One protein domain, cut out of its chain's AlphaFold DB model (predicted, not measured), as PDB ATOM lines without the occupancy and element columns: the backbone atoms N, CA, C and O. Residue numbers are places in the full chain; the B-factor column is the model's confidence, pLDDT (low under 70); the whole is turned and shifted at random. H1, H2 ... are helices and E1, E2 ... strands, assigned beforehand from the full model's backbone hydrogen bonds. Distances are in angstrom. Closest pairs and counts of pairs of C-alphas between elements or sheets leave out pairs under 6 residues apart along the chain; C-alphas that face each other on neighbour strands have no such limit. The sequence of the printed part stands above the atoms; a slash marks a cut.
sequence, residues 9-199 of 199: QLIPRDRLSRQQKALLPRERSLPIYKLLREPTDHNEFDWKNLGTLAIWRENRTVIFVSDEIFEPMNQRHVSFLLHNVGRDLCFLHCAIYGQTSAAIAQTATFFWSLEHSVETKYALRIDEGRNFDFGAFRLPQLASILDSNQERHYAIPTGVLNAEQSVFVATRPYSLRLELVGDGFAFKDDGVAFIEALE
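This is residues 9 to 199 of the 199 residues of an uncharacterized protein of Fistulifera solaris (UniProt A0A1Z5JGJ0). A long, strongly twisted wall of eight strands runs along the length of the domain, with helix H3 over one face at its inner strands E5 and E4, H4 side by side with H3, and H5 beside H4. At one end the chain turns from E7 into E8 and from E9 into E10, a small second sheet of two parallel strands, and there H6 packs on H5; near the other end H1 grazes the wall. The printed part has 191 residues, with six named helices and ten named strands in the order H1 E1 H2 E2 E3 E4 E5 H3 E6 H4 E7 E8 H5 E9 E10 H6. The large sheet is mixed, in the order E1 E2 E3 E5 E4 E6 E7 E9, and the class is mixed, helices and strands, with under half of the residues in named elements. The whole is compact, with a radius of gyration of the C-alphas of 16.8 A, and elongated, spanning 58 by 35 by 28 A.

Residues 9 to 10 pair, antiparallel, with residues 33 to 34 of E1, residues 32 to 35, an edge strand of the large sheet. H1, residues 18 to 22, is only just on this sheet, with 5 pairs of C-alphas within 10 A, and only grazes it. E1, H2, residues 47 to 50, and E2, residues 53 to 56, form a strand-helix-strand unit, two parallel neighbour strands with a helix between, its crossover right-handed; N 33 and O 54 are 2.8 A apart. H2 only grazes the sheet. E2 and E3, residues 62 to 66, are a hairpin, with N 55 and O 63 at 2.8 A. E3 is antiparallel to E5, residues 91 to 97, with N 64 and O 95 at 2.8 A. E5 and E4, residues 77 to 84, are a hairpin, with N 80 and O 94 at 2.9 A. E5, H3, residues 101 to 112, and E6, residues 122 to 127, form a split strand-helix-strand unit, with E4 between its strands and a right-handed crossover. E4 and E6 are antiparallel, with N 81 and O 125 at 2.8 A. H3 has a height of 8.6 A over the sheet and lies over E5 and, only just, over E4, on which 3 of its C-alphas fall; it runs along the strands, at 24 degrees to E5 on the local plane. The closest C-alphas of H3 and E5 are those of Ile 104 and Ile 96, 6.2 A apart. H4, residues 139 to 148, touches H3 at a shallow tilt of 17 degrees, the same way, closest at the C-alphas of Ile 145 and Trp 112, 5.7 A. H4 is only just on the sheet, with 5 pairs of C-alphas within 10 A, and only grazes it. E6, H4 and E7, residues 153 to 155, form another right-handed strand-helix-strand unit, with N 126 and O 155 at 2.8 A. E7 is parallel to E9, residues 177 to 179, with N 179 and O 154 at 2.8 A. E7 runs on into E8, residues 158 to 161, at 96 degrees, and E8 is parallel to E10, residues 184 to 187, with N 186 and O 159 at 2.9 A. H5, residues 163 to 170, is close to H4 but not clearly touching, the C-alphas of Gln 165 and Leu 139 being closest at 6.6 A. H6, residues 192 to 196, touches H5, closest at the C-alphas of Phe 194 and Ser 166, 4.9 A. In H1, H3, H4, H5 and H6 every O i to N i+4 pair is within hydrogen-bond range; H2 is too short for one.

H1 begins at C-alpha 18, (165.862, 180.489, 154.500). E4 measures 23.1 A from first to last C-alpha, E5 19.2 A, E6 16.0 A, H3 15.5 A and H4 14.0 A. H3 begins at C-alpha 101, (175.177, 198.846, 156.868), and H6 ends at C-alpha 196, (186.941, 224.694, 155.069).

The two C-alphas farthest apart are those of Asp 14 and Glu 199, 58.2 A. The printed part has no cut. The links E1 to H2 and E6 to H4 are long. The mean pLDDT of the printed part is 89.5, and residues 27 to 28, 85 to 90 and 118 to 120 are under 70.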
ATOM      1  N   GLN A   9     172.880 183.581 136.704       94.50
ATOM      2  CA  GLN A   9     172.318 182.241 136.872       94.50
ATOM      3  C   GLN A   9     171.135 182.280 137.834       94.50
ATOM      4  O   GLN A   9     171.289 182.654 138.998       94.50
ATOM      5  N   LEU A  10     169.964 181.847 137.360       94.75
ATOM      6  CA  LEU A  10     168.770 181.713 138.191       94.75
ATOM      7  C   LEU A  10     169.022 180.691 139.307       94.75
ATOM      8  O   LEU A  10     169.480 179.577 139.048       94.75
ATOM      9  N   ILE A  11     168.685 181.053 140.544       94.69
ATOM     10  CA  ILE A  11     168.668 180.129 141.676       94.69
ATOM     11  C   ILE A  11     167.272 179.493 141.740       94.69
ATOM     12  O   ILE A  11     166.290 180.206 141.967       94.69
ATOM     13  N   PRO A  12     167.147 178.164 141.560       93.81
ATOM     14  CA  PRO A  12     165.858 177.488 141.662       93.81
ATOM     15  C   PRO A  12     165.190 177.744 143.018       93.81
ATOM     16  O   PRO A  12     165.851 177.747 144.059       93.81
ATOM     17  N   ARG A  13     163.869 177.965 143.025       90.75
ATOM     18  CA  ARG A  13     163.122 178.365 144.236       90.75
ATOM     19  C   ARG A  13     163.206 177.343 145.372       90.75
ATOM     20  O   ARG A  13     163.229 177.715 146.547       90.75
ATOM     21  N   ASP A  14     163.254 176.066 145.023       92.44
ATOM     22  CA  ASP A  14     163.449 174.935 145.932       92.44
ATOM     23  C   ASP A  14     164.849 174.935 146.568       92.44
ATOM     24  O   ASP A  14     165.004 174.487 147.704       92.44
ATOM     25  N   ARG A  15     165.843 175.527 145.894       94.38
ATOM     26  CA  ARG A  15     167.227 175.665 146.375       94.38
ATOM     27  C   ARG A  15     167.499 176.956 147.144       94.38
ATOM     28  O   ARG A  15     168.595 177.118 147.679       94.38
ATOM     29  N   LEU A  16     166.533 177.870 147.229       93.00
ATOM     30  CA  LEU A  16     166.688 179.091 148.015       93.00
ATOM     31  C   LEU A  16     166.777 178.768 149.511       93.00
ATOM     32  O   LEU A  16     165.882 178.150 150.101       93.00
ATOM     33  N   SER A  17     167.840 179.260 150.141       91.75
ATOM     34  CA  SER A  17     168.028 179.200 151.589       91.75
ATOM     35  C   SER A  17     166.951 179.998 152.335       91.75
ATOM     36  O   SER A  17     166.315 180.904 151.789       91.75
ATOM     37  N   ARG A  18     166.768 179.709 153.632       90.00
ATOM     38  CA  ARG A  18     165.862 180.489 154.500       90.00
ATOM     39  C   ARG A  18     166.217 181.975 154.513       90.00
ATOM     40  O   ARG A  18     165.321 182.808 154.515       90.00
ATOM     41  N   GLN A  19     167.509 182.297 154.492       87.38
ATOM     42  CA  GLN A  19     167.978 183.677 154.500       87.38
ATOM     43  C   GLN A  19     167.628 184.412 153.202       87.38
ATOM     44  O   GLN A  19     167.112 185.522 153.261       87.38
ATOM     45  N   GLN A  20     167.851 183.782 152.045       90.19
ATOM     46  CA  GLN A  20     167.467 184.355 150.751       90.19
ATOM     47  C   GLN A  20     165.958 184.605 150.682       90.19
ATOM     48  O   GLN A  20     165.532 185.682 150.286       90.19
ATOM     49  N   LYS A  21     165.149 183.645 151.148       87.56
ATOM     50  CA  LYS A  21     163.686 183.795 151.219       87.56
ATOM     51  C   LYS A  21     163.257 184.924 152.154       87.56
ATOM     52  O   LYS A  21     162.286 185.608 151.864       87.56
ATOM     53  N   ALA A  22     163.967 185.120 153.264       86.12
ATOM     54  CA  ALA A  22     163.653 186.175 154.221       86.12
ATOM     55  C   ALA A  22     163.892 187.583 153.657       86.12
ATOM     56  O   ALA A  22     163.234 188.508 154.110       86.12
ATOM     57  N   LEU A  23     164.806 187.741 152.695       81.50
ATOM     58  CA  LEU A  23     165.140 189.019 152.051       81.50
ATOM     59  C   LEU A  23     164.299 189.302 150.790       81.50
ATOM     60  O   LEU A  23     164.518 190.308 150.122       81.50
ATOM     61  N   LEU A  24     163.357 188.416 150.447       78.88
ATOM     62  CA  LEU A  24     162.397 188.637 149.368       78.88
ATOM     63  C   LEU A  24     161.112 189.287 149.889       78.88
ATOM     64  O   LEU A  24     160.688 188.996 151.014       78.88
ATOM     65  N   PRO A  25     160.424 190.094 149.061       71.75
ATOM     66  CA  PRO A  25     159.125 190.612 149.433       71.75
ATOM     67  C   PRO A  25     158.135 189.449 149.478       71.75
ATOM     68  O   PRO A  25     158.065 188.631 148.562       71.75
ATOM     69  N   ARG A  26     157.359 189.375 150.565       70.50
ATOM     70  CA  ARG A  26     156.441 188.253 150.833       70.50
ATOM     71  C   ARG A  26     155.402 188.046 149.730       70.50
ATOM     72  O   ARG A  26     154.957 186.923 149.526       70.50
ATOM     73  N   GLU A  27     155.035 189.121 149.042       68.00
ATOM     74  CA  GLU A  27     153.933 189.155 148.078       68.00
ATOM     75  C   GLU A  27     154.371 188.893 146.635       68.00
ATOM     76  O   GLU A  27     153.540 188.554 145.796       68.00
ATOM     77  N   ARG A  28     155.672 189.006 146.321       69.12
ATOM     78  CA  ARG A  28     156.166 188.841 144.949       69.12
ATOM     79  C   ARG A  28     157.108 187.656 144.852       69.12
ATOM     80  O   ARG A  28     158.144 187.577 145.508       69.12
ATOM     81  N   SER A  29     156.766 186.739 143.956       79.44
ATOM     82  CA  SER A  29     157.594 185.578 143.659       79.44
ATOM     83  C   SER A  29     158.700 185.937 142.664       79.44
ATOM     84  O   SER A  29     158.688 185.522 141.506       79.44
ATOM     85  N   LEU A  30     159.641 186.757 143.125       88.00
ATOM     86  CA  LEU A  30     160.701 187.313 142.292       88.00
ATOM     87  C   LEU A  30     161.787 186.279 141.991       88.00
ATOM     88  O   LEU A  30     162.181 185.525 142.889       88.00
ATOM     89  N   PRO A  31     162.289 186.230 140.748       92.50
ATOM     90  CA  PRO A  31     163.445 185.413 140.434       92.50
ATOM     91  C   PRO A  31     164.685 185.984 141.137       92.50
ATOM     92  O   PRO A  31     164.984 187.175 141.035       92.50
ATOM     93  N   ILE A  32     165.402 185.122 141.863       94.25
ATOM     94  CA  ILE A  32     166.718 185.446 142.415       94.25
ATOM     95  C   ILE A  32     167.772 184.831 141.512       94.25
ATOM     96  O   ILE A  32     167.772 183.624 141.275       94.25
ATOM     97  N   TYR A  33     168.714 185.653 141.090       95.50
ATOM     98  CA  TYR A  33     169.894 185.252 140.353       95.50
ATOM     99  C   TYR A  33     171.126 185.345 141.245       95.50
ATOM    100  O   TYR A  33     171.144 186.065 142.241       95.50
ATOM    101  N   LYS A  34     172.182 184.640 140.866       95.75
ATOM    102  CA  LYS A  34     173.545 184.933 141.304       95.75
ATOM    103  C   LYS A  34     174.388 185.322 140.099       95.75
ATOM    104  O   LYS A  34     174.104 184.902 138.976       95.75
ATOM    105  N   LEU A  35     175.431 186.092 140.357       95.75
ATOM    106  CA  LEU A  35     176.431 186.432 139.356       95.75
ATOM    107  C   LEU A  35     177.330 185.218 139.092       95.75
ATOM    108  O   LEU A  35     177.787 184.563 140.028       95.75
ATOM    109  N   LEU A  36     177.556 184.901 137.817       95.12
ATOM    110  CA  LEU A  36     178.498 183.852 137.401       95.12
ATOM    111  C   LEU A  36     179.953 184.337 137.419       95.12
ATOM    112  O   LEU A  36     180.871 183.534 137.569       95.12
ATOM    113  N   ARG A  37     180.148 185.650 137.290       94.81
ATOM    114  CA  ARG A  37     181.414 186.375 137.442       94.81
ATOM    115  C   ARG A  37     181.121 187.815 137.854       94.81
ATOM    116  O   ARG A  37     179.981 188.259 137.732       94.81
ATOM    117  N   GLU A  38     182.144 188.542 138.290       94.38
ATOM    118  CA  GLU A  38     182.009 189.981 138.511       94.38
ATOM    119  C   GLU A  38     181.944 190.713 137.155       94.38
ATOM    120  O   GLU A  38     182.818 190.495 136.308       94.38
ATOM    121  N   PRO A  39     180.898 191.518 136.900       94.56
ATOM    122  CA  PRO A  39     180.878 192.447 135.785       94.56
ATOM    123  C   PRO A  39     181.826 193.614 136.062       94.56
ATOM    124  O   PRO A  39     182.136 193.927 137.212       94.56
ATOM    125  N   THR A  40     182.264 194.255 134.993       92.81
ATOM    126  CA  THR A  40     183.055 195.485 135.000       92.81
ATOM    127  C   THR A  40     182.244 196.678 134.500       92.81
ATOM    128  O   THR A  40     182.564 197.802 134.869       92.81
ATOM    129  N   ASP A  41     181.172 196.455 133.727       90.88
ATOM    130  CA  ASP A  41     180.333 197.515 133.148       90.88
ATOM    131  C   ASP A  41     178.829 197.241 133.366       90.88
ATOM    132  O   ASP A  41     178.344 196.109 133.274       90.88
ATOM    133  N   HIS A  42     178.058 198.294 133.646       88.25
ATOM    134  CA  HIS A  42     176.604 198.211 133.825       88.25
ATOM    135  C   HIS A  42     175.833 197.734 132.582       88.25
ATOM    136  O   HIS A  42     174.719 197.228 132.726       88.25
ATOM    137  N   ASN A  43     176.382 197.899 131.382       86.38
ATOM    138  CA  ASN A  43     175.802 197.488 130.104       86.38
ATOM    139  C   ASN A  43     175.969 195.986 129.832       86.38
ATOM    140  O   ASN A  43     175.364 195.467 128.897       86.38
ATOM    141  N   GLU A  44     176.748 195.263 130.645       89.94
ATOM    142  CA  GLU A  44     176.790 193.793 130.584       89.94
ATOM    143  C   GLU A  44     175.469 193.152 131.025       89.94
ATOM    144  O   GLU A  44     175.211 191.974 130.761       89.94
ATOM    145  N   PHE A  45     174.622 193.928 131.697       88.19
ATOM    146  CA  PHE A  45     173.271 193.543 132.040       88.19
ATOM    147  C   PHE A  45     172.291 194.037 130.980       88.19
ATOM    148  O   PHE A  45     172.207 195.226 130.670       88.19
ATOM    149  N   ASP A  46     171.459 193.124 130.498       86.00
ATOM    150  CA  ASP A  46     170.351 193.458 129.613       86.00
ATOM    151  C   ASP A  46     169.126 193.910 130.423       86.00
ATOM    152  O   ASP A  46     168.103 193.225 130.498       86.00
ATOM    153  N   TRP A  47     169.250 195.059 131.096       85.06
ATOM    154  CA  TRP A  47     168.224 195.568 132.013       85.06
ATOM    155  C   TRP A  47     166.836 195.673 131.370       85.06
ATOM    156  O   TRP A  47     165.833 195.455 132.042       85.06
ATOM    157  N   LYS A  48     166.777 195.946 130.059       81.12
ATOM    158  CA  LYS A  48     165.523 196.066 129.306       81.12
ATOM    159  C   LYS A  48     164.774 194.741 129.185       81.12
ATOM    160  O   LYS A  48     163.550 194.737 129.225       81.12
ATOM    161  N   ASN A  49     165.491 193.630 129.029       82.19
ATOM    162  CA  ASN A  49     164.878 192.313 128.828       82.19
ATOM    163  C   ASN A  49     164.783 191.482 130.113       82.19
ATOM    164  O   ASN A  49     164.052 190.490 130.148       82.19
ATOM    165  N   LEU A  50     165.521 191.866 131.156       82.75
ATOM    166  CA  LEU A  50     165.548 191.174 132.443       82.75
ATOM    167  C   LEU A  50     164.312 191.459 133.310       82.75
ATOM    168  O   LEU A  50     163.918 190.597 134.099       82.75
ATOM    169  N   GLY A  51     163.684 192.628 133.143       86.75
ATOM    170  CA  GLY A  51     162.561 193.066 133.970       86.75
ATOM    171  C   GLY A  51     162.937 193.170 135.452       86.75
ATOM    172  O   GLY A  51     164.092 193.408 135.809       86.75
ATOM    173  N   THR A  52     161.957 192.967 136.333       91.00
ATOM    174  CA  THR A  52     162.176 193.031 137.782       91.00
ATOM    175  C   THR A  52     162.824 191.750 138.324       91.00
ATOM    176  O   THR A  52     162.263 190.655 138.206       91.00
ATOM    177  N   LEU A  53     163.971 191.882 138.994       93.19
ATOM    178  CA  LEU A  53     164.727 190.752 139.541       93.19
ATOM    179  C   LEU A  53     165.490 191.075 140.828       93.19
ATOM    180  O   LEU A  53     165.626 192.223 141.246       93.19
ATOM    181  N   ALA A  54     166.017 190.022 141.447       94.31
ATOM    182  CA  ALA A  54     166.916 190.102 142.589       94.31
ATOM    183  C   ALA A  54     168.261 189.427 142.274       94.31
ATOM    184  O   ALA A  54     168.291 188.337 141.708       94.31
ATOM    185  N   ILE A  55     169.375 190.032 142.682       96.19
ATOM    186  CA  ILE A  55     170.733 189.493 142.537       96.19
ATOM    187  C   ILE A  55     171.304 189.225 143.927       96.19
ATOM    188  O   ILE A  55     171.561 190.146 144.700       96.19
ATOM    189  N   TRP A  56     171.512 187.953 144.246       96.50
ATOM    190  CA  TRP A  56     172.156 187.503 145.472       96.50
ATOM    191  C   TRP A  56     173.674 187.698 145.411       96.50
ATOM    192  O   TRP A  56     174.310 187.357 144.410       96.50
ATOM    193  N   ARG A  57     174.257 188.186 146.510       96.44
ATOM    194  CA  ARG A  57     175.707 188.329 146.694       96.44
ATOM    195  C   ARG A  57     176.209 187.443 147.833       96.44
ATOM    196  O   ARG A  57     175.512 187.203 148.818       96.44
ATOM    197  N   GLU A  58     177.465 187.011 147.733       94.56
ATOM    198  CA  GLU A  58     178.113 186.140 148.728       94.56
ATOM    199  C   GLU A  58     178.218 186.781 150.123       94.56
ATOM    200  O   GLU A  58     178.139 186.093 151.141       94.56
ATOM    201  N   ASN A  59     178.292 188.116 150.203       95.25
ATOM    202  CA  ASN A  59     178.285 188.858 151.470       95.25
ATOM    203  C   ASN A  59     176.881 188.986 152.104       95.25
ATOM    204  O   ASN A  59     176.676 189.805 153.002       95.25
ATOM    205  N   ARG A  60     175.930 188.141 151.680       94.94
ATOM    206  CA  ARG A  60     174.567 188.021 152.219       94.94
ATOM    207  C   ARG A  60     173.717 189.280 152.052       94.94
ATOM    208  O   ARG A  60     172.872 189.582 152.902       94.94
ATOM    209  N   THR A  61     173.932 189.993 150.959       96.12
ATOM    210  CA  THR A  61     173.066 191.080 150.507       96.12
ATOM    211  C   THR A  61     172.311 190.662 149.252       96.12
ATOM    212  O   THR A  61     172.642 189.669 148.591       96.12
ATOM    213  N   VAL A  62     171.271 191.422 148.926       95.75
ATOM    214  CA  VAL A  62     170.538 191.272 147.673       95.75
ATOM    215  C   VAL A  62     170.376 192.632 147.015       95.75
ATOM    216  O   VAL A  62     169.978 193.593 147.670       95.75
ATOM    217  N   ILE A  63     170.702 192.702 145.728       95.56
ATOM    218  CA  ILE A  63     170.423 193.855 144.875       95.56
ATOM    219  C   ILE A  63     169.072 193.593 144.228       95.56
ATOM    220  O   ILE A  63     168.922 192.642 143.465       95.56
ATOM    221  N   PHE A  64     168.080 194.393 144.562       94.06
ATOM    222  CA  PHE A  64     166.793 194.398 143.897       94.06
ATOM    223  C   PHE A  64     166.815 195.445 142.788       94.06
ATOM    224  O   PHE A  64     167.269 196.561 143.032       94.06
ATOM    225  N   VAL A  65     166.354 195.074 141.594       92.56
ATOM    226  CA  VAL A  65     166.307 195.945 140.415       92.56
ATOM    227  C   VAL A  65     164.927 195.823 139.785       92.56
ATOM    228  O   VAL A  65     164.440 194.710 139.574       92.56
ATOM    229  N   SER A  66     164.299 196.957 139.501       90.56
ATOM    230  CA  SER A  66     162.974 197.047 138.896       90.56
ATOM    231  C   SER A  66     162.890 198.263 137.977       90.56
ATOM    232  O   SER A  66     163.521 199.288 138.217       90.56
ATOM    233  N   ASP A  67     162.101 198.136 136.924       87.31
ATOM    234  CA  ASP A  67     161.609 199.231 136.088       87.31
ATOM    235  C   ASP A  67     160.365 199.911 136.691       87.31
ATOM    236  O   ASP A  67     159.934 200.959 136.215       87.31
ATOM    237  N   GLU A  68     159.810 199.349 137.767       85.12
ATOM    238  CA  GLU A  68     158.687 199.897 138.516       85.12
ATOM    239  C   GLU A  68     159.138 200.442 139.876       85.12
ATOM    240  O   GLU A  68     160.058 199.931 140.524       85.12
ATOM    241  N   ILE A  69     158.418 201.450 140.371       81.19
ATOM    242  CA  ILE A  69     158.523 201.856 141.773       81.19
ATOM    243  C   ILE A  69     158.033 200.688 142.632       81.19
ATOM    244  O   ILE A  69     156.925 200.183 142.448       81.19
ATOM    245  N   PHE A  70     158.840 200.279 143.604       79.31
ATOM    246  CA  PHE A  70     158.447 199.287 144.595       79.31
ATOM    247  C   PHE A  70     158.473 199.899 145.988       79.31
ATOM    248  O   PHE A  70     159.319 200.736 146.310       79.31
ATOM    249  N   GLU A  71     157.557 199.442 146.835       79.31
ATOM    250  CA  GLU A  71     157.607 199.789 148.245       79.31
ATOM    251  C   GLU A  71     158.788 199.066 148.903       79.31
ATOM    252  O   GLU A  71     158.911 197.837 148.790       79.31
ATOM    253  N   PRO A  72     159.679 199.800 149.587       74.56
ATOM    254  CA  PRO A  72     160.798 199.181 150.263       74.56
ATOM    255  C   PRO A  72     160.302 198.242 151.361       74.56
ATOM    256  O   PRO A  72     159.392 198.557 152.132       74.56
ATOM    257  N   MET A  73     160.939 197.079 151.474       78.88
ATOM    258  CA  MET A  73     160.613 196.143 152.546       78.88
ATOM    259  C   MET A  73     160.969 196.744 153.906       78.88
ATOM    260  O   MET A  73     161.868 197.578 154.024       78.88
ATOM    261  N   ASN A  74     160.323 196.256 154.973       81.94
ATOM    262  CA  ASN A  74     160.665 196.623 156.351       81.94
ATOM    263  C   ASN A  74     161.977 195.956 156.815       81.94
ATOM    264  O   ASN A  74     162.012 195.182 157.771       81.94
ATOM    265  N   GLN A  75     163.051 196.208 156.076       86.00
ATOM    266  CA  GLN A  75     164.393 195.682 156.257       86.00
ATOM    267  C   GLN A  75     165.402 196.798 156.028       86.00
ATOM    268  O   GLN A  75     165.104 197.797 155.376       86.00
ATOM    269  N   ARG A  76     166.608 196.620 156.566       92.38
ATOM    270  CA  ARG A  76     167.702 197.557 156.340       92.38
ATOM    271  C   ARG A  76     168.106 197.532 154.867       92.38
ATOM    272  O   ARG A  76     168.431 196.464 154.344       92.38
ATOM    273  N   HIS A  77     168.096 198.697 154.231       93.94
ATOM    274  CA  HIS A  77     168.459 198.840 152.828       93.94
ATOM    275  C   HIS A  77     168.942 200.246 152.501       93.94
ATOM    276  O   HIS A  77     168.640 201.183 153.231       93.94
ATOM    277  N   VAL A  78     169.632 200.382 151.373       94.75
ATOM    278  CA  VAL A  78     169.792 201.661 150.669       94.75
ATOM    279  C   VAL A  78     169.018 201.584 149.358       94.75
ATOM    280  O   VAL A  78     169.080 200.552 148.685       94.75
ATOM    281  N   SER A  79     168.275 202.635 149.023       93.94
ATOM    282  CA  SER A  79     167.559 202.752 147.752       93.94
ATOM    283  C   SER A  79     168.320 203.690 146.830       93.94
ATOM    284  O   SER A  79     169.043 204.577 147.275       93.94
ATOM    285  N   PHE A  80     168.212 203.480 145.528       94.00
ATOM    286  CA  PHE A  80     168.812 204.390 144.568       94.00
ATOM    287  C   PHE A  80     168.138 204.281 143.209       94.00
ATOM    288  O   PHE A  80     167.549 203.255 142.864       94.00
ATOM    289  N   LEU A  81     168.265 205.347 142.428       91.81
ATOM    290  CA  LEU A  81     167.831 205.401 141.041       91.81
ATOM    291  C   LEU A  81     169.048 205.506 140.136       91.81
ATOM    292  O   LEU A  81     169.902 206.374 140.331       91.81
ATOM    293  N   LEU A  82     169.085 204.657 139.114       89.75
ATOM    294  CA  LEU A  82     169.958 204.837 137.959       89.75
ATOM    295  C   LEU A  82     169.112 205.339 136.796       89.75
ATOM    296  O   LEU A  82     168.124 204.701 136.430       89.75
ATOM    297  N   HIS A  83     169.497 206.464 136.202       85.38
ATOM    298  CA  HIS A  83     168.829 206.968 135.004       85.38
ATOM    299  C   HIS A  83     169.819 207.484 133.975       85.38
ATOM    300  O   HIS A  83     170.867 208.027 134.317       85.38
ATOM    301  N   ASN A  84     169.475 207.291 132.705       79.00
ATOM    302  CA  ASN A  84     170.276 207.716 131.570       79.00
ATOM    303  C   ASN A  84     169.886 209.143 131.157       79.00
ATOM    304  O   ASN A  84     168.797 209.388 130.640       79.00
ATOM    305  N   VAL A  85     170.784 210.091 131.390       67.25
ATOM    306  CA  VAL A  85     170.674 211.498 131.019       67.25
ATOM    307  C   VAL A  85     170.795 211.623 129.495       67.25
ATOM    308  O   VAL A  85     171.893 211.675 128.944       67.25
ATOM    309  N   GLY A  86     169.651 211.694 128.807       63.19
ATOM    310  CA  GLY A  86     169.575 212.000 127.371       63.19
ATOM    311  C   GLY A  86     168.904 210.945 126.484       63.19
ATOM    312  O   GLY A  86     168.818 211.154 125.276       63.19
ATOM    313  N   ARG A  87     168.406 209.838 127.044       59.44
ATOM    314  CA  ARG A  87     167.497 208.907 126.348       59.44
ATOM    315  C   ARG A  87     166.166 208.823 127.091       59.44
ATOM    316  O   ARG A  87     166.096 209.213 128.252       59.44
ATOM    317  N   ASP A  88     165.135 208.324 126.407       57.59
ATOM    318  CA  ASP A  88     163.807 208.099 126.986       57.59
ATOM    319  C   ASP A  88     163.901 207.457 128.377       57.59
ATOM    320  O   ASP A  88     164.697 206.537 128.577       57.59
ATOM    321  N   LEU A  89     163.079 207.994 129.284       59.50
ATOM    322  CA  LEU A  89     162.928 207.836 130.741       59.50
ATOM    323  C   LEU A  89     163.021 206.400 131.313       59.50
ATOM    324  O   LEU A  89     162.155 205.960 132.065       59.50
ATOM    325  N   CYS A  90     164.064 205.645 130.985       65.19
ATOM    326  CA  CYS A  90     164.346 204.357 131.604       65.19
ATOM    327  C   CYS A  90     165.027 204.619 132.948       65.19
ATOM    328  O   CYS A  90     166.238 204.854 133.009       65.19
ATOM    329  N   PHE A  91     164.227 204.601 134.010       82.12
ATOM    330  CA  PHE A  91     164.698 204.590 135.387       82.12
ATOM    331  C   PHE A  91     164.821 203.143 135.851       82.12
ATOM    332  O   PHE A  91     163.887 202.359 135.700       82.12
ATOM    333  N   LEU A  92     165.965 202.790 136.429       89.19
ATOM    334  CA  LEU A  92     166.084 201.570 137.214       89.19
ATOM    335  C   LEU A  92     165.943 201.948 138.681       89.19
ATOM    336  O   LEU A  92     166.810 202.615 139.252       89.19
ATOM    337  N   HIS A  93     164.830 201.521 139.266       91.88
ATOM    338  CA  HIS A  93     164.598 201.557 140.695       91.88
ATOM    339  C   HIS A  93     165.353 200.400 141.331       91.88
ATOM    340  O   HIS A  93     165.093 199.228 141.045       91.88
ATOM    341  N   CYS A  94     166.280 200.727 142.224       93.81
ATOM    342  CA  CYS A  94     167.122 199.741 142.868       93.81
ATOM    343  C   CYS A  94     167.061 199.864 144.387       93.81
ATOM    344  O   CYS A  94     166.922 200.952 144.944       93.81
ATOM    345  N   ALA A  95     167.223 198.736 145.073       94.56
ATOM    346  CA  ALA A  95     167.520 198.721 146.500       94.56
ATOM    347  C   ALA A  95     168.503 197.608 146.836       94.56
ATOM    348  O   ALA A  95     168.429 196.512 146.287       94.56
ATOM    349  N   ILE A  96     169.408 197.868 147.772       95.94
ATOM    350  CA  ILE A  96     170.320 196.856 148.301       95.94
ATOM    351  C   ILE A  96     169.920 196.557 149.731       95.94
ATOM    352  O   ILE A  96     170.071 197.402 150.610       95.94
ATOM    353  N   TYR A  97     169.451 195.335 149.965       94.31
ATOM    354  CA  TYR A  97     169.074 194.855 151.290       94.31
ATOM    355  C   TYR A  97     170.205 194.046 151.915       94.31
ATOM    356  O   TYR A  97     170.924 193.310 151.234       94.31
ATOM    357  N   GLY A  98     170.330 194.126 153.237       93.81
ATOM    358  CA  GLY A  98     171.330 193.361 153.971       93.81
ATOM    359  C   GLY A  98     171.153 193.425 155.482       93.81
ATOM    360  O   GLY A  98     170.351 194.184 156.019       93.81
ATOM    361  N   GLN A  99     171.928 192.609 156.195       92.44
ATOM    362  CA  GLN A  99     171.855 192.550 157.657       92.44
ATOM    363  C   GLN A  99     172.630 193.666 158.356       92.44
ATOM    364  O   GLN A  99     172.337 193.945 159.509       92.44
ATOM    365  N   THR A 100     173.603 194.306 157.707       94.31
ATOM    366  CA  THR A 100     174.439 195.364 158.300       94.31
ATOM    367  C   THR A 100     174.685 196.475 157.284       94.31
ATOM    368  O   THR A 100     174.748 196.203 156.084       94.31
ATOM    369  N   SER A 101     174.857 197.716 157.751       95.50
ATOM    370  CA  SER A 101     175.177 198.846 156.868       95.50
ATOM    371  C   SER A 101     176.518 198.643 156.158       95.50
ATOM    372  O   SER A 101     176.629 198.968 154.988       95.50
ATOM    373  N   ALA A 102     177.499 198.000 156.804       96.56
ATOM    374  CA  ALA A 102     178.790 197.693 156.184       96.56
ATOM    375  C   ALA A 102     178.677 196.712 155.000       96.56
ATOM    376  O   ALA A 102     179.301 196.928 153.963       96.56
ATOM    377  N   ALA A 103     177.869 195.650 155.124       96.88
ATOM    378  CA  ALA A 103     177.655 194.708 154.022       96.88
ATOM    379  C   ALA A 103     176.905 195.372 152.857       96.88
ATOM    380  O   ALA A 103     177.269 195.178 151.698       96.88
ATOM    381  N   ILE A 104     175.900 196.196 153.172       97.31
ATOM    382  CA  ILE A 104     175.162 196.987 152.179       97.31
ATOM    383  C   ILE A 104     176.103 197.964 151.475       97.31
ATOM    384  O   ILE A 104     176.137 197.969 150.251       97.31
ATOM    385  N   ALA A 105     176.920 198.709 152.224       97.31
ATOM    386  CA  ALA A 105     177.907 199.631 151.679       97.31
ATOM    387  C   ALA A 105     178.896 198.907 150.760       97.31
ATOM    388  O   ALA A 105     179.158 199.385 149.669       97.31
ATOM    389  N   GLN A 106     179.394 197.722 151.132       98.25
ATOM    390  CA  GLN A 106     180.273 196.926 150.266       98.25
ATOM    391  C   GLN A 106     179.598 196.542 148.941       98.25
ATOM    392  O   GLN A 106     180.219 196.622 147.882       98.25
ATOM    393  N   THR A 107     178.332 196.127 148.983       98.19
ATOM    394  CA  THR A 107     177.573 195.782 147.773       98.19
ATOM    395  C   THR A 107     177.236 197.010 146.935       98.19
ATOM    396  O   THR A 107     177.307 196.933 145.712       98.19
ATOM    397  N   ALA A 108     176.921 198.131 147.577       97.62
ATOM    398  CA  ALA A 108     176.696 199.409 146.922       97.62
ATOM    399  C   ALA A 108     177.973 199.913 146.248       97.62
ATOM    400  O   ALA A 108     177.917 200.271 145.082       97.62
ATOM    401  N   THR A 109     179.134 199.829 146.911       98.00
ATOM    402  CA  THR A 109     180.438 200.112 146.292       98.00
ATOM    403  C   THR A 109     180.636 199.257 145.055       98.00
ATOM    404  O   THR A 109     180.863 199.794 143.986       98.00
ATOM    405  N   PHE A 110     180.489 197.934 145.167       97.50
ATOM    406  CA  PHE A 110     180.624 197.050 144.012       97.50
ATOM    407  C   PHE A 110     179.714 197.476 142.848       97.50
ATOM    408  O   PHE A 110     180.188 197.598 141.727       97.50
ATOM    409  N   PHE A 111     178.425 197.708 143.113       96.31
ATOM    410  CA  PHE A 111     177.454 197.964 142.054       96.31
ATOM    411  C   PHE A 111     177.575 199.372 141.468       96.31
ATOM    412  O   PHE A 111     177.486 199.526 140.261       96.31
ATOM    413  N   TRP A 112     177.786 200.397 142.294       95.88
ATOM    414  CA  TRP A 112     177.894 201.786 141.845       95.88
ATOM    415  C   TRP A 112     179.261 202.104 141.229       95.88
ATOM    416  O   TRP A 112     179.365 203.068 140.473       95.88
ATOM    417  N   SER A 113     180.295 201.311 141.509       96.00
ATOM    418  CA  SER A 113     181.618 201.454 140.889       96.00
ATOM    419  C   SER A 113     181.748 200.749 139.536       96.00
ATOM    420  O   SER A 113     182.813 200.846 138.929       96.00
ATOM    421  N   LEU A 114     180.717 200.042 139.061       93.94
ATOM    422  CA  LEU A 114     180.722 199.499 137.703       93.94
ATOM    423  C   LEU A 114     180.822 200.650 136.697       93.94
ATOM    424  O   LEU A 114     180.212 201.711 136.882       93.94
ATOM    425  N   GLU A 115     181.614 200.445 135.651       90.56
ATOM    426  CA  GLU A 115     181.795 201.437 134.601       90.56
ATOM    427  C   GLU A 115     180.489 201.649 133.832       90.56
ATOM    428  O   GLU A 115     179.607 200.781 133.752       90.56
ATOM    429  N   HIS A 116     180.373 202.837 133.255       81.50
ATOM    430  CA  HIS A 116     179.382 203.138 132.246       81.50
ATOM    431  C   HIS A 116     180.078 203.565 130.961       81.50
ATOM    432  O   HIS A 116     180.960 204.422 130.981       81.50
ATOM    433  N   SER A 117     179.607 203.040 129.828       72.00
ATOM    434  CA  SER A 117     179.974 203.570 128.513       72.00
ATOM    435  C   SER A 117     179.850 205.098 128.469       72.00
ATOM    436  O   SER A 117     178.814 205.655 128.836       72.00
ATOM    437  N   VAL A 118     180.886 205.761 127.942       65.12
ATOM    438  CA  VAL A 118     180.995 207.226 127.775       65.12
ATOM    439  C   VAL A 118     179.818 207.815 126.987       65.12
ATOM    440  O   VAL A 118     179.434 208.968 127.183       65.12
ATOM    441  N   GLU A 119     179.199 207.016 126.117       64.31
ATOM    442  CA  GLU A 119     178.016 207.408 125.344       64.31
ATOM    443  C   GLU A 119     176.758 207.562 126.211       64.31
ATOM    444  O   GLU A 119     175.760 208.144 125.781       64.31
ATOM    445  N   THR A 120     176.796 207.034 127.432       64.62
ATOM    446  CA  THR A 120     175.649 206.883 128.317       64.62
ATOM    447  C   THR A 120     175.912 207.648 129.604       64.62
ATOM    448  O   THR A 120     176.574 207.172 130.523       64.62
ATOM    449  N   LYS A 121     175.399 208.874 129.680       70.56
ATOM    450  CA  LYS A 121     175.521 209.684 130.891       70.56
ATOM    451  C   LYS A 121     174.542 209.151 131.919       70.56
ATOM    452  O   LYS A 121     173.362 209.452 131.837       70.56
ATOM    453  N   TYR A 122     174.995 208.360 132.879       78.88
ATOM    454  CA  TYR A 122     174.131 207.967 133.984       78.88
ATOM    455  C   TYR A 122     174.172 209.006 135.100       78.88
ATOM    456  O   TYR A 122     175.174 209.689 135.317       78.88
ATOM    457  N   ALA A 123     173.068 209.112 135.818       87.62
ATOM    458  CA  ALA A 123     172.993 209.808 137.083       87.62
ATOM    459  C   ALA A 123     172.549 208.813 138.156       87.62
ATOM    460  O   ALA A 123     171.660 207.984 137.925       87.62
ATOM    461  N   LEU A 124     173.213 208.884 139.307       91.50
ATOM    462  CA  LEU A 124     172.951 208.055 140.472       91.50
ATOM    463  C   LEU A 124     172.332 208.938 141.550       91.50
ATOM    464  O   LEU A 124     173.006 209.793 142.123       91.50
ATOM    465  N   ARG A 125     171.049 208.716 141.830       92.81
ATOM    466  CA  ARG A 125     170.375 209.312 142.984       92.81
ATOM    467  C   ARG A 125     170.363 208.294 144.114       92.81
ATOM    468  O   ARG A 125     169.803 207.221 143.926       92.81
ATOM    469  N   ILE A 126     170.978 208.611 145.245       91.25
ATOM    470  CA  ILE A 126     171.078 207.731 146.411       91.25
ATOM    471  C   ILE A 126     170.084 208.211 147.459       91.25
ATOM    472  O   ILE A 126     170.287 209.250 148.075       91.25
ATOM    473  N   ASP A 127     169.032 207.438 147.680       87.06
ATOM    474  CA  ASP A 127     168.079 207.699 148.746       87.06
ATOM    475  C   ASP A 127     168.439 206.786 149.931       87.06
ATOM    476  O   ASP A 127     168.369 205.553 149.850       87.06
ATOM    477  N   GLU A 128     168.855 207.381 151.052       77.00
ATOM    478  CA  GLU A 128     169.045 206.659 152.306       77.00
ATOM    479  C   GLU A 128     167.769 205.881 152.637       77.00
ATOM    480  O   GLU A 128     166.691 206.434 152.866       77.00
ATOM    481  N   GLY A 129     167.899 204.557 152.593       76.56
ATOM    482  CA  GLY A 129     166.810 203.663 152.912       76.56
ATOM    483  C   GLY A 129     166.664 203.506 154.419       76.56
ATOM    484  O   GLY A 129     167.486 203.934 155.233       76.56
ATOM    485  N   ARG A 130     165.583 202.848 154.822       77.69
ATOM    486  CA  ARG A 130     165.262 202.669 156.239       77.69
ATOM    487  C   ARG A 130     166.410 201.970 156.985       77.69
ATOM    488  O   ARG A 130     166.821 200.870 156.610       77.69
ATOM    489  N   ASN A 131     166.835 202.549 158.111       83.50
ATOM    490  CA  ASN A 131     167.861 202.011 159.018       83.50
ATOM    491  C   ASN A 131     169.244 201.779 158.378       83.50
ATOM    492  O   ASN A 131     170.037 200.996 158.924       83.50
ATOM    493  N   PHE A 132     169.512 202.387 157.222       87.19
ATOM    494  CA  PHE A 132     170.856 202.507 156.676       87.19
ATOM    495  C   PHE A 132     171.505 203.776 157.223       87.19
ATOM    496  O   PHE A 132     170.811 204.702 157.615       87.19
ATOM    497  N   ASP A 133     172.826 203.740 157.332       87.75
ATOM    498  CA  ASP A 133     173.636 204.862 157.792       87.75
ATOM    499  C   ASP A 133     174.626 205.142 156.670       87.75
ATOM    500  O   ASP A 133     175.497 204.305 156.406       87.75
ATOM    501  N   PHE A 134     174.473 206.270 155.977       88.56
ATOM    502  CA  PHE A 134     175.405 206.669 154.922       88.56
ATOM    503  C   PHE A 134     176.851 206.822 155.442       88.56
ATOM    504  O   PHE A 134     177.818 206.546 154.724       88.56
ATOM    505  N   GLY A 135     177.024 207.119 156.734       90.88
ATOM    506  CA  GLY A 135     178.306 207.086 157.436       90.88
ATOM    507  C   GLY A 135     179.003 205.717 157.416       90.88
ATOM    508  O   GLY A 135     180.196 205.629 157.706       90.88
ATOM    509  N   ALA A 136     178.308 204.640 157.031       94.25
ATOM    510  CA  ALA A 136     178.889 203.307 156.890       94.25
ATOM    511  C   ALA A 136     179.855 203.169 155.700       94.25
ATOM    512  O   ALA A 136     180.624 202.201 155.663       94.25
ATOM    513  N   PHE A 137     179.832 204.091 154.730       96.31
ATOM    514  CA  PHE A 137     180.810 204.104 153.644       96.31
ATOM    515  C   PHE A 137     182.184 204.556 154.142       96.31
ATOM    516  O   PHE A 137     182.362 205.675 154.622       96.31
ATOM    517  N   ARG A 138     183.192 203.701 153.962       97.31
ATOM    518  CA  ARG A 138     184.594 204.061 154.216       97.31
ATOM    519  C   ARG A 138     185.137 204.941 153.090       97.31
ATOM    520  O   ARG A 138     184.697 204.810 151.949       97.31
ATOM    521  N   LEU A 139     186.172 205.736 153.361       97.62
ATOM    522  CA  LEU A 139     186.786 206.584 152.328       97.62
ATOM    523  C   LEU A 139     187.225 205.818 151.069       97.62
ATOM    524  O   LEU A 139     186.880 206.266 149.981       97.62
ATOM    525  N   PRO A 140     187.877 204.635 151.144       98.00
ATOM    526  CA  PRO A 140     188.233 203.891 149.932       98.00
ATOM    527  C   PRO A 140     187.017 203.424 149.118       98.00
ATOM    528  O   PRO A 140     187.112 203.236 147.910       98.00
ATOM    529  N   GLN A 141     185.867 203.236 149.772       97.69
ATOM    530  CA  GLN A 141     184.621 202.877 149.100       97.69
ATOM    531  C   GLN A 141     184.019 204.079 148.377       97.69
ATOM    532  O   GLN A 141     183.631 203.943 147.221       97.69
ATOM    533  N   LEU A 142     183.979 205.245 149.032       96.50
ATOM    534  CA  LEU A 142     183.558 206.497 148.395       96.50
ATOM    535  C   LEU A 142     184.478 206.854 147.227       96.50
ATOM    536  O   LEU A 142     183.979 207.172 146.156       96.50
ATOM    537  N   ALA A 143     185.795 206.713 147.406       96.69
ATOM    538  CA  ALA A 143     186.778 206.859 146.337       96.69
ATOM    539  C   ALA A 143     186.412 205.962 145.154       96.69
ATOM    540  O   ALA A 143     186.192 206.447 144.059       96.69
ATOM    541  N   SER A 144     186.238 204.657 145.376       96.62
ATOM    542  CA  SER A 144     185.889 203.744 144.286       96.62
ATOM    543  C   SER A 144     184.614 204.166 143.547       96.62
ATOM    544  O   SER A 144     184.603 204.148 142.322       96.62
ATOM    545  N   ILE A 145     183.567 204.581 144.268       95.38
ATOM    546  CA  ILE A 145     182.295 204.991 143.654       95.38
ATOM    547  C   ILE A 145     182.489 206.231 142.774       95.38
ATOM    548  O   ILE A 145     182.024 206.250 141.635       95.38
ATOM    549  N   LEU A 146     183.169 207.252 143.301       94.44
ATOM    550  CA  LEU A 146     183.351 208.546 142.641       94.44
ATOM    551  C   LEU A 146     184.389 208.485 141.508       94.44
ATOM    552  O   LEU A 146     184.246 209.191 140.511       94.44
ATOM    553  N   ASP A 147     185.418 207.652 141.648       94.06
ATOM    554  CA  ASP A 147     186.566 207.575 140.736       94.06
ATOM    555  C   ASP A 147     186.247 206.727 139.505       94.06
ATOM    556  O   ASP A 147     186.730 207.038 138.417       94.06
ATOM    557  N   SER A 148     185.405 205.695 139.655       92.44
ATOM    558  CA  SER A 148     184.996 204.824 138.546       92.44
ATOM    559  C   SER A 148     184.187 205.555 137.475       92.44
ATOM    560  O   SER A 148     184.173 205.137 136.323       92.44
ATOM    561  N   ASN A 149     183.477 206.628 137.836       90.31
ATOM    562  CA  ASN A 149     182.610 207.359 136.913       90.31
ATOM    563  C   ASN A 149     182.645 208.868 137.217       90.31
ATOM    564  O   ASN A 149     181.685 209.421 137.755       90.31
ATOM    565  N   GLN A 150     183.759 209.529 136.881       90.31
ATOM    566  CA  GLN A 150     184.037 210.929 137.260       90.31
ATOM    567  C   GLN A 150     183.046 211.944 136.667       90.31
ATOM    568  O   GLN A 150     182.723 212.940 137.304       90.31
ATOM    569  N   GLU A 151     182.503 211.668 135.478       88.94
ATOM    570  CA  GLU A 151     181.513 212.534 134.819       88.94
ATOM    571  C   GLU A 151     180.064 212.260 135.258       88.94
ATOM    572  O   GLU A 151     179.136 212.946 134.807       88.94
ATOM    573  N   ARG A 152     179.839 211.246 136.106       91.00
ATOM    574  CA  ARG A 152     178.502 210.872 136.583       91.00
ATOM    575  C   ARG A 152     177.954 211.966 137.496       91.00
ATOM    576  O   ARG A 152     178.667 212.515 138.331       91.00
ATOM    577  N   HIS A 153     176.662 212.256 137.359       91.88
ATOM    578  CA  HIS A 153     175.953 213.100 138.315       91.88
ATOM    579  C   HIS A 153     175.529 212.265 139.531       91.88
ATOM    580  O   HIS A 153     174.839 211.255 139.374       91.88
ATOM    581  N   TYR A 154     175.936 212.689 140.724       92.81
ATOM    582  CA  TYR A 154     175.560 212.087 142.000       92.81
ATOM    583  C   TYR A 154     174.587 213.006 142.732       92.81
ATOM    584  O   TYR A 154     174.933 214.144 143.027       92.81
ATOM    585  N   ALA A 155     173.400 212.506 143.062       93.06
ATOM    586  CA  ALA A 155     172.437 213.213 143.900       93.06
ATOM    587  C   ALA A 155     172.237 212.448 145.209       93.06
ATOM    588  O   ALA A 155     171.886 211.267 145.187       93.06
ATOM    589  N   ILE A 156     172.455 213.108 146.344       92.81
ATOM    590  CA  ILE A 156     172.333 212.538 147.690       92.81
ATOM    591  C   ILE A 156     171.319 213.389 148.473       92.81
ATOM    592  O   ILE A 156     171.699 214.254 149.257       92.81
ATOM    593  N   PRO A 157     170.011 213.201 148.224       91.62
ATOM    594  CA  PRO A 157     168.936 213.950 148.881       91.62
ATOM    595  C   PRO A 157     168.747 213.621 150.364       91.62
ATOM    596  O   PRO A 157     168.067 214.365 151.072       91.62
ATOM    597  N   THR A 158     169.276 212.486 150.826       91.06
ATOM    598  CA  THR A 158     169.163 212.039 152.213       91.06
ATOM    599  C   THR A 158     170.446 211.361 152.686       91.06
ATOM    600  O   THR A 158     171.178 210.772 151.888       91.06
ATOM    601  N   GLY A 159     170.719 211.447 153.987       90.75
ATOM    602  CA  GLY A 159     171.902 210.866 154.619       90.75
ATOM    603  C   GLY A 159     172.713 211.886 155.405       90.75
ATOM    604  O   GLY A 159     172.543 213.096 155.255       90.75
ATOM    605  N   VAL A 160     173.616 211.385 156.248       93.69
ATOM    606  CA  VAL A 160     174.498 212.222 157.068       93.69
ATOM    607  C   VAL A 160     175.954 211.983 156.690       93.69
ATOM    608  O   VAL A 160     176.469 210.879 156.878       93.69
ATOM    609  N   LEU A 161     176.637 213.019 156.199       94.31
ATOM    610  CA  LEU A 161     178.088 212.977 156.010       94.31
ATOM    611  C   LEU A 161     178.794 213.310 157.319       94.31
ATOM    612  O   LEU A 161     178.504 214.317 157.963       94.31
ATOM    613  N   ASN A 162     179.755 212.478 157.714       96.00
ATOM    614  CA  ASN A 162     180.664 212.841 158.796       96.00
ATOM    615  C   ASN A 162     181.764 213.802 158.294       96.00
ATOM    616  O   ASN A 162     181.948 213.962 157.087       96.00
ATOM    617  N   ALA A 163     182.501 214.434 159.211       96.94
ATOM    618  CA  ALA A 163     183.539 215.409 158.859       96.94
ATOM    619  C   ALA A 163     184.616 214.817 157.927       96.94
ATOM    620  O   ALA A 163     184.979 215.433 156.932       96.94
ATOM    621  N   GLU A 164     185.070 213.586 158.186       97.50
ATOM    622  CA  GLU A 164     186.086 212.913 157.366       97.50
ATOM    623  C   GLU A 164     185.594 212.669 155.925       97.50
ATOM    624  O   GLU A 164     186.308 212.947 154.964       97.50
ATOM    625  N   GLN A 165     184.354 212.201 155.759       97.06
ATOM    626  CA  GLN A 165     183.720 212.029 154.448       97.06
ATOM    627  C   GLN A 165     183.493 213.372 153.746       97.06
ATOM    628  O   GLN A 165     183.668 213.461 152.534       97.06
ATOM    629  N   SER A 166     183.120 214.407 154.499       96.44
ATOM    630  CA  SER A 166     182.867 215.753 153.976       96.44
ATOM    631  C   SER A 166     184.135 216.357 153.380       96.44
ATOM    632  O   SER A 166     184.125 216.745 152.214       96.44
ATOM    633  N   VAL A 167     185.242 216.326 154.129       97.62
ATOM    634  CA  VAL A 167     186.565 216.736 153.634       97.62
ATOM    635  C   VAL A 167     186.935 215.916 152.404       97.62
ATOM    636  O   VAL A 167     187.265 216.476 151.368       97.62
ATOM    637  N   PHE A 168     186.817 214.587 152.479       97.00
ATOM    638  CA  PHE A 168     187.195 213.707 151.374       97.00
ATOM    639  C   PHE A 168     186.463 214.026 150.061       97.00
ATOM    640  O   PHE A 168     187.064 213.967 148.986       97.00
ATOM    641  N   VAL A 169     185.167 214.340 150.138       94.88
ATOM    642  CA  VAL A 169     184.353 214.716 148.978       94.88
ATOM    643  C   VAL A 169     184.719 216.115 148.472       94.88
ATOM    644  O   VAL A 169     184.835 216.295 147.261       94.88
ATOM    645  N   ALA A 170     184.943 217.082 149.366       95.94
ATOM    646  CA  ALA A 170     185.328 218.447 149.007       95.94
ATOM    647  C   ALA A 170     186.713 218.518 148.336       95.94
ATOM    648  O   ALA A 170     186.888 219.242 147.360       95.94
ATOM    649  N   THR A 171     187.679 217.710 148.785       96.12
ATOM    650  CA  THR A 171     189.071 217.748 148.303       96.12
ATOM    651  C   THR A 171     189.355 216.826 147.112       96.12
ATOM    652  O   THR A 171     190.509 216.442 146.891       96.12
ATOM    653  N   ARG A 172     188.343 216.366 146.360       95.06
ATOM    654  CA  ARG A 172     188.611 215.517 145.185       95.06
ATOM    655  C   ARG A 172     189.417 216.299 144.135       95.06
ATOM    656  O   ARG A 172     189.114 217.459 143.877       95.06
ATOM    657  N   PRO A 173     190.414 215.677 143.475       94.06
ATOM    658  CA  PRO A 173     191.314 216.378 142.553       94.06
ATOM    659  C   PRO A 173     190.683 216.690 141.180       94.06
ATOM    660  O   PRO A 173     191.393 217.033 140.237       94.06
ATOM    661  N   TYR A 174     189.367 216.535 141.042       92.62
ATOM    662  CA  TYR A 174     188.592 216.781 139.828       92.62
ATOM    663  C   TYR A 174     187.196 217.280 140.200       92.62
ATOM    664  O   TYR A 174     186.700 217.034 141.301       92.62
ATOM    665  N   SER A 175     186.544 217.974 139.266       91.19
ATOM    666  CA  SER A 175     185.199 218.505 139.476       91.19
ATOM    667  C   SER A 175     184.174 217.382 139.604       91.19
ATOM    668  O   SER A 175     183.893 216.669 138.642       91.19
ATOM    669  N   LEU A 176     183.574 217.257 140.785       91.94
ATOM    670  CA  LEU A 176     182.434 216.378 141.009       91.94
ATOM    671  C   LEU A 176     181.129 217.070 140.624       91.94
ATOM    672  O   LEU A 176     180.853 218.191 141.049       91.94
ATOM    673  N   ARG A 177     180.273 216.363 139.884       92.31
ATOM    674  CA  ARG A 177     178.866 216.747 139.729       92.31
ATOM    675  C   ARG A 177     178.085 216.147 140.884       92.31
ATOM    676  O   ARG A 177     177.634 215.005 140.797       92.31
ATOM    677  N   LEU A 178     177.991 216.902 141.968       92.00
ATOM    678  CA  LEU A 178     177.401 216.453 143.219       92.00
ATOM    679  C   LEU A 178     176.273 217.390 143.656       92.00
ATOM    680  O   LEU A 178     176.474 218.595 143.784       92.00
ATOM    681  N   GLU A 179     175.108 216.815 143.923       93.56
ATOM    682  CA  GLU A 179     173.941 217.491 144.479       93.56
ATOM    683  C   GLU A 179     173.675 216.948 145.889       93.56
ATOM    684  O   GLU A 179     173.239 215.810 146.064       93.56
ATOM    685  N   LEU A 180     173.959 217.772 146.900       90.62
ATOM    686  CA  LEU A 180     173.745 217.478 148.324       90.62
ATOM    687  C   LEU A 180     172.505 218.221 148.842       90.62
ATOM    688  O   LEU A 180     172.579 218.984 149.805       90.62
ATOM    689  N   VAL A 181     171.383 218.098 148.130       79.75
ATOM    690  CA  VAL A 181     170.172 218.888 148.390       79.75
ATOM    691  C   VAL A 181     168.982 217.970 148.646       79.75
ATOM    692  O   VAL A 181     168.638 217.126 147.820       79.75
ATOM    693  N   GLY A 182     168.326 218.172 149.786       82.69
ATOM    694  CA  GLY A 182     167.091 217.498 150.175       82.69
ATOM    695  C   GLY A 182     166.837 217.626 151.676       82.69
ATOM    696  O   GLY A 182     167.772 217.792 152.454       82.69
ATOM    697  N   ASP A 183     165.572 217.534 152.090       81.44
ATOM    698  CA  ASP A 183     165.160 217.747 153.490       81.44
ATOM    699  C   ASP A 183     165.739 216.714 154.476       81.44
ATOM    700  O   ASP A 183     165.676 216.906 155.688       81.44
ATOM    701  N   GLY A 184     166.280 215.599 153.974       87.75
ATOM    702  CA  GLY A 184     166.882 214.543 154.792       87.75
ATOM    703  C   GLY A 184     168.405 214.475 154.716       87.75
ATOM    704  O   GLY A 184     168.975 213.533 155.267       87.75
ATOM    705  N   PHE A 185     169.061 215.390 153.998       92.06
ATOM    706  CA  PHE A 185     170.517 215.456 153.941       92.06
ATOM    707  C   PHE A 185     171.052 216.369 155.047       92.06
ATOM    708  O   PHE A 185     170.509 217.446 155.289       92.06
ATOM    709  N   ALA A 186     172.141 215.961 155.694       94.38
ATOM    710  CA  ALA A 186     172.837 216.799 156.659       94.38
ATOM    711  C   ALA A 186     174.348 216.545 156.670       94.38
ATOM    712  O   ALA A 186     174.837 215.437 156.440       94.38
ATOM    713  N   PHE A 187     175.093 217.578 157.041       95.38
ATOM    714  CA  PHE A 187     176.460 217.431 157.519       95.38
ATOM    715  C   PHE A 187     176.428 217.230 159.032       95.38
ATOM    716  O   PHE A 187     175.706 217.925 159.742       95.38
ATOM    717  N   LYS A 188     177.209 216.280 159.548       95.69
ATOM    718  CA  LYS A 188     177.253 215.983 160.988       95.69
ATOM    719  C   LYS A 188     177.779 217.155 161.826       95.69
ATOM    720  O   LYS A 188     177.474 217.235 163.011       95.69
ATOM    721  N   ASP A 189     178.605 217.999 161.223       96.38
ATOM    722  CA  ASP A 189     179.266 219.170 161.798       96.38
ATOM    723  C   ASP A 189     178.736 220.482 161.192       96.38
ATOM    724  O   ASP A 189     179.480 221.451 161.064       96.38
ATOM    725  N   ASP A 190     177.471 220.492 160.754       95.00
ATOM    726  CA  ASP A 190     176.804 221.643 160.129       95.00
ATOM    727  C   ASP A 190     177.527 222.201 158.882       95.00
ATOM    728  O   ASP A 190     177.285 223.325 158.448       95.00
ATOM    729  N   GLY A 191     178.397 221.390 158.267       95.00
ATOM    730  CA  GLY A 191     179.074 221.689 157.007       95.00
ATOM    731  C   GLY A 191     180.419 222.388 157.171       95.00
ATOM    732  O   GLY A 191     181.042 222.706 156.160       95.00
ATOM    733  N   VAL A 192     180.893 222.592 158.405       97.50
ATOM    734  CA  VAL A 192     182.160 223.285 158.688       97.50
ATOM    735  C   VAL A 192     183.325 222.635 157.941       97.50
ATOM    736  O   VAL A 192     183.962 223.299 157.126       97.50
ATOM    737  N   ALA A 193     183.551 221.329 158.115       97.50
ATOM    738  CA  ALA A 193     184.676 220.656 157.472       97.50
ATOM    739  C   ALA A 193     184.546 220.577 155.940       97.50
ATOM    740  O   ALA A 193     185.552 220.473 155.245       97.50
ATOM    741  N   PHE A 194     183.322 220.618 155.398       96.19
ATOM    742  CA  PHE A 194     183.107 220.662 153.950       96.19
ATOM    743  C   PHE A 194     183.534 222.013 153.369       96.19
ATOM    744  O   PHE A 194     184.254 222.043 152.377       96.19
ATOM    745  N   ILE A 195     183.107 223.120 153.989       96.12
ATOM    746  CA  ILE A 195     183.415 224.478 153.522       96.12
ATOM    747  C   ILE A 195     184.903 224.792 153.679       96.12
ATOM    748  O   ILE A 195     185.512 225.255 152.722       96.12
ATOM    749  N   GLU A 196     185.504 224.474 154.830       97.00
ATOM    750  CA  GLU A 196     186.941 224.694 155.069       97.00
ATOM    751  C   GLU A 196     187.828 223.936 154.071       97.00
ATOM    752  O   GLU A 196     188.922 224.382 153.745       97.00
ATOM    753  N   ALA A 197     187.365 222.790 153.570       96.56
ATOM    754  CA  ALA A 197     188.093 221.983 152.597       96.56
ATOM    755  C   ALA A 197     187.947 222.462 151.138       96.56
ATOM    756  O   ALA A 197     188.655 221.948 150.270       96.56
ATOM    757  N   LEU A 198     187.023 223.390 150.853       92.31
ATOM    758  CA  LEU A 198     186.850 224.001 149.527       92.31
ATOM    759  C   LEU A 198     187.741 225.236 149.308       92.31
ATOM    760  O   LEU A 198     187.888 225.658 148.158       92.31
ATOM    761  N   GLU A 199     188.269 225.824 150.385       80.44
ATOM    762  CA  GLU A 199     189.158 227.000 150.376       80.44
ATOM    763  C   GLU A 199     190.620 226.634 150.068       80.44
ATOM    764  O   GLU A 199     191.265 227.418 149.328       80.44
TER     765      GLU A 199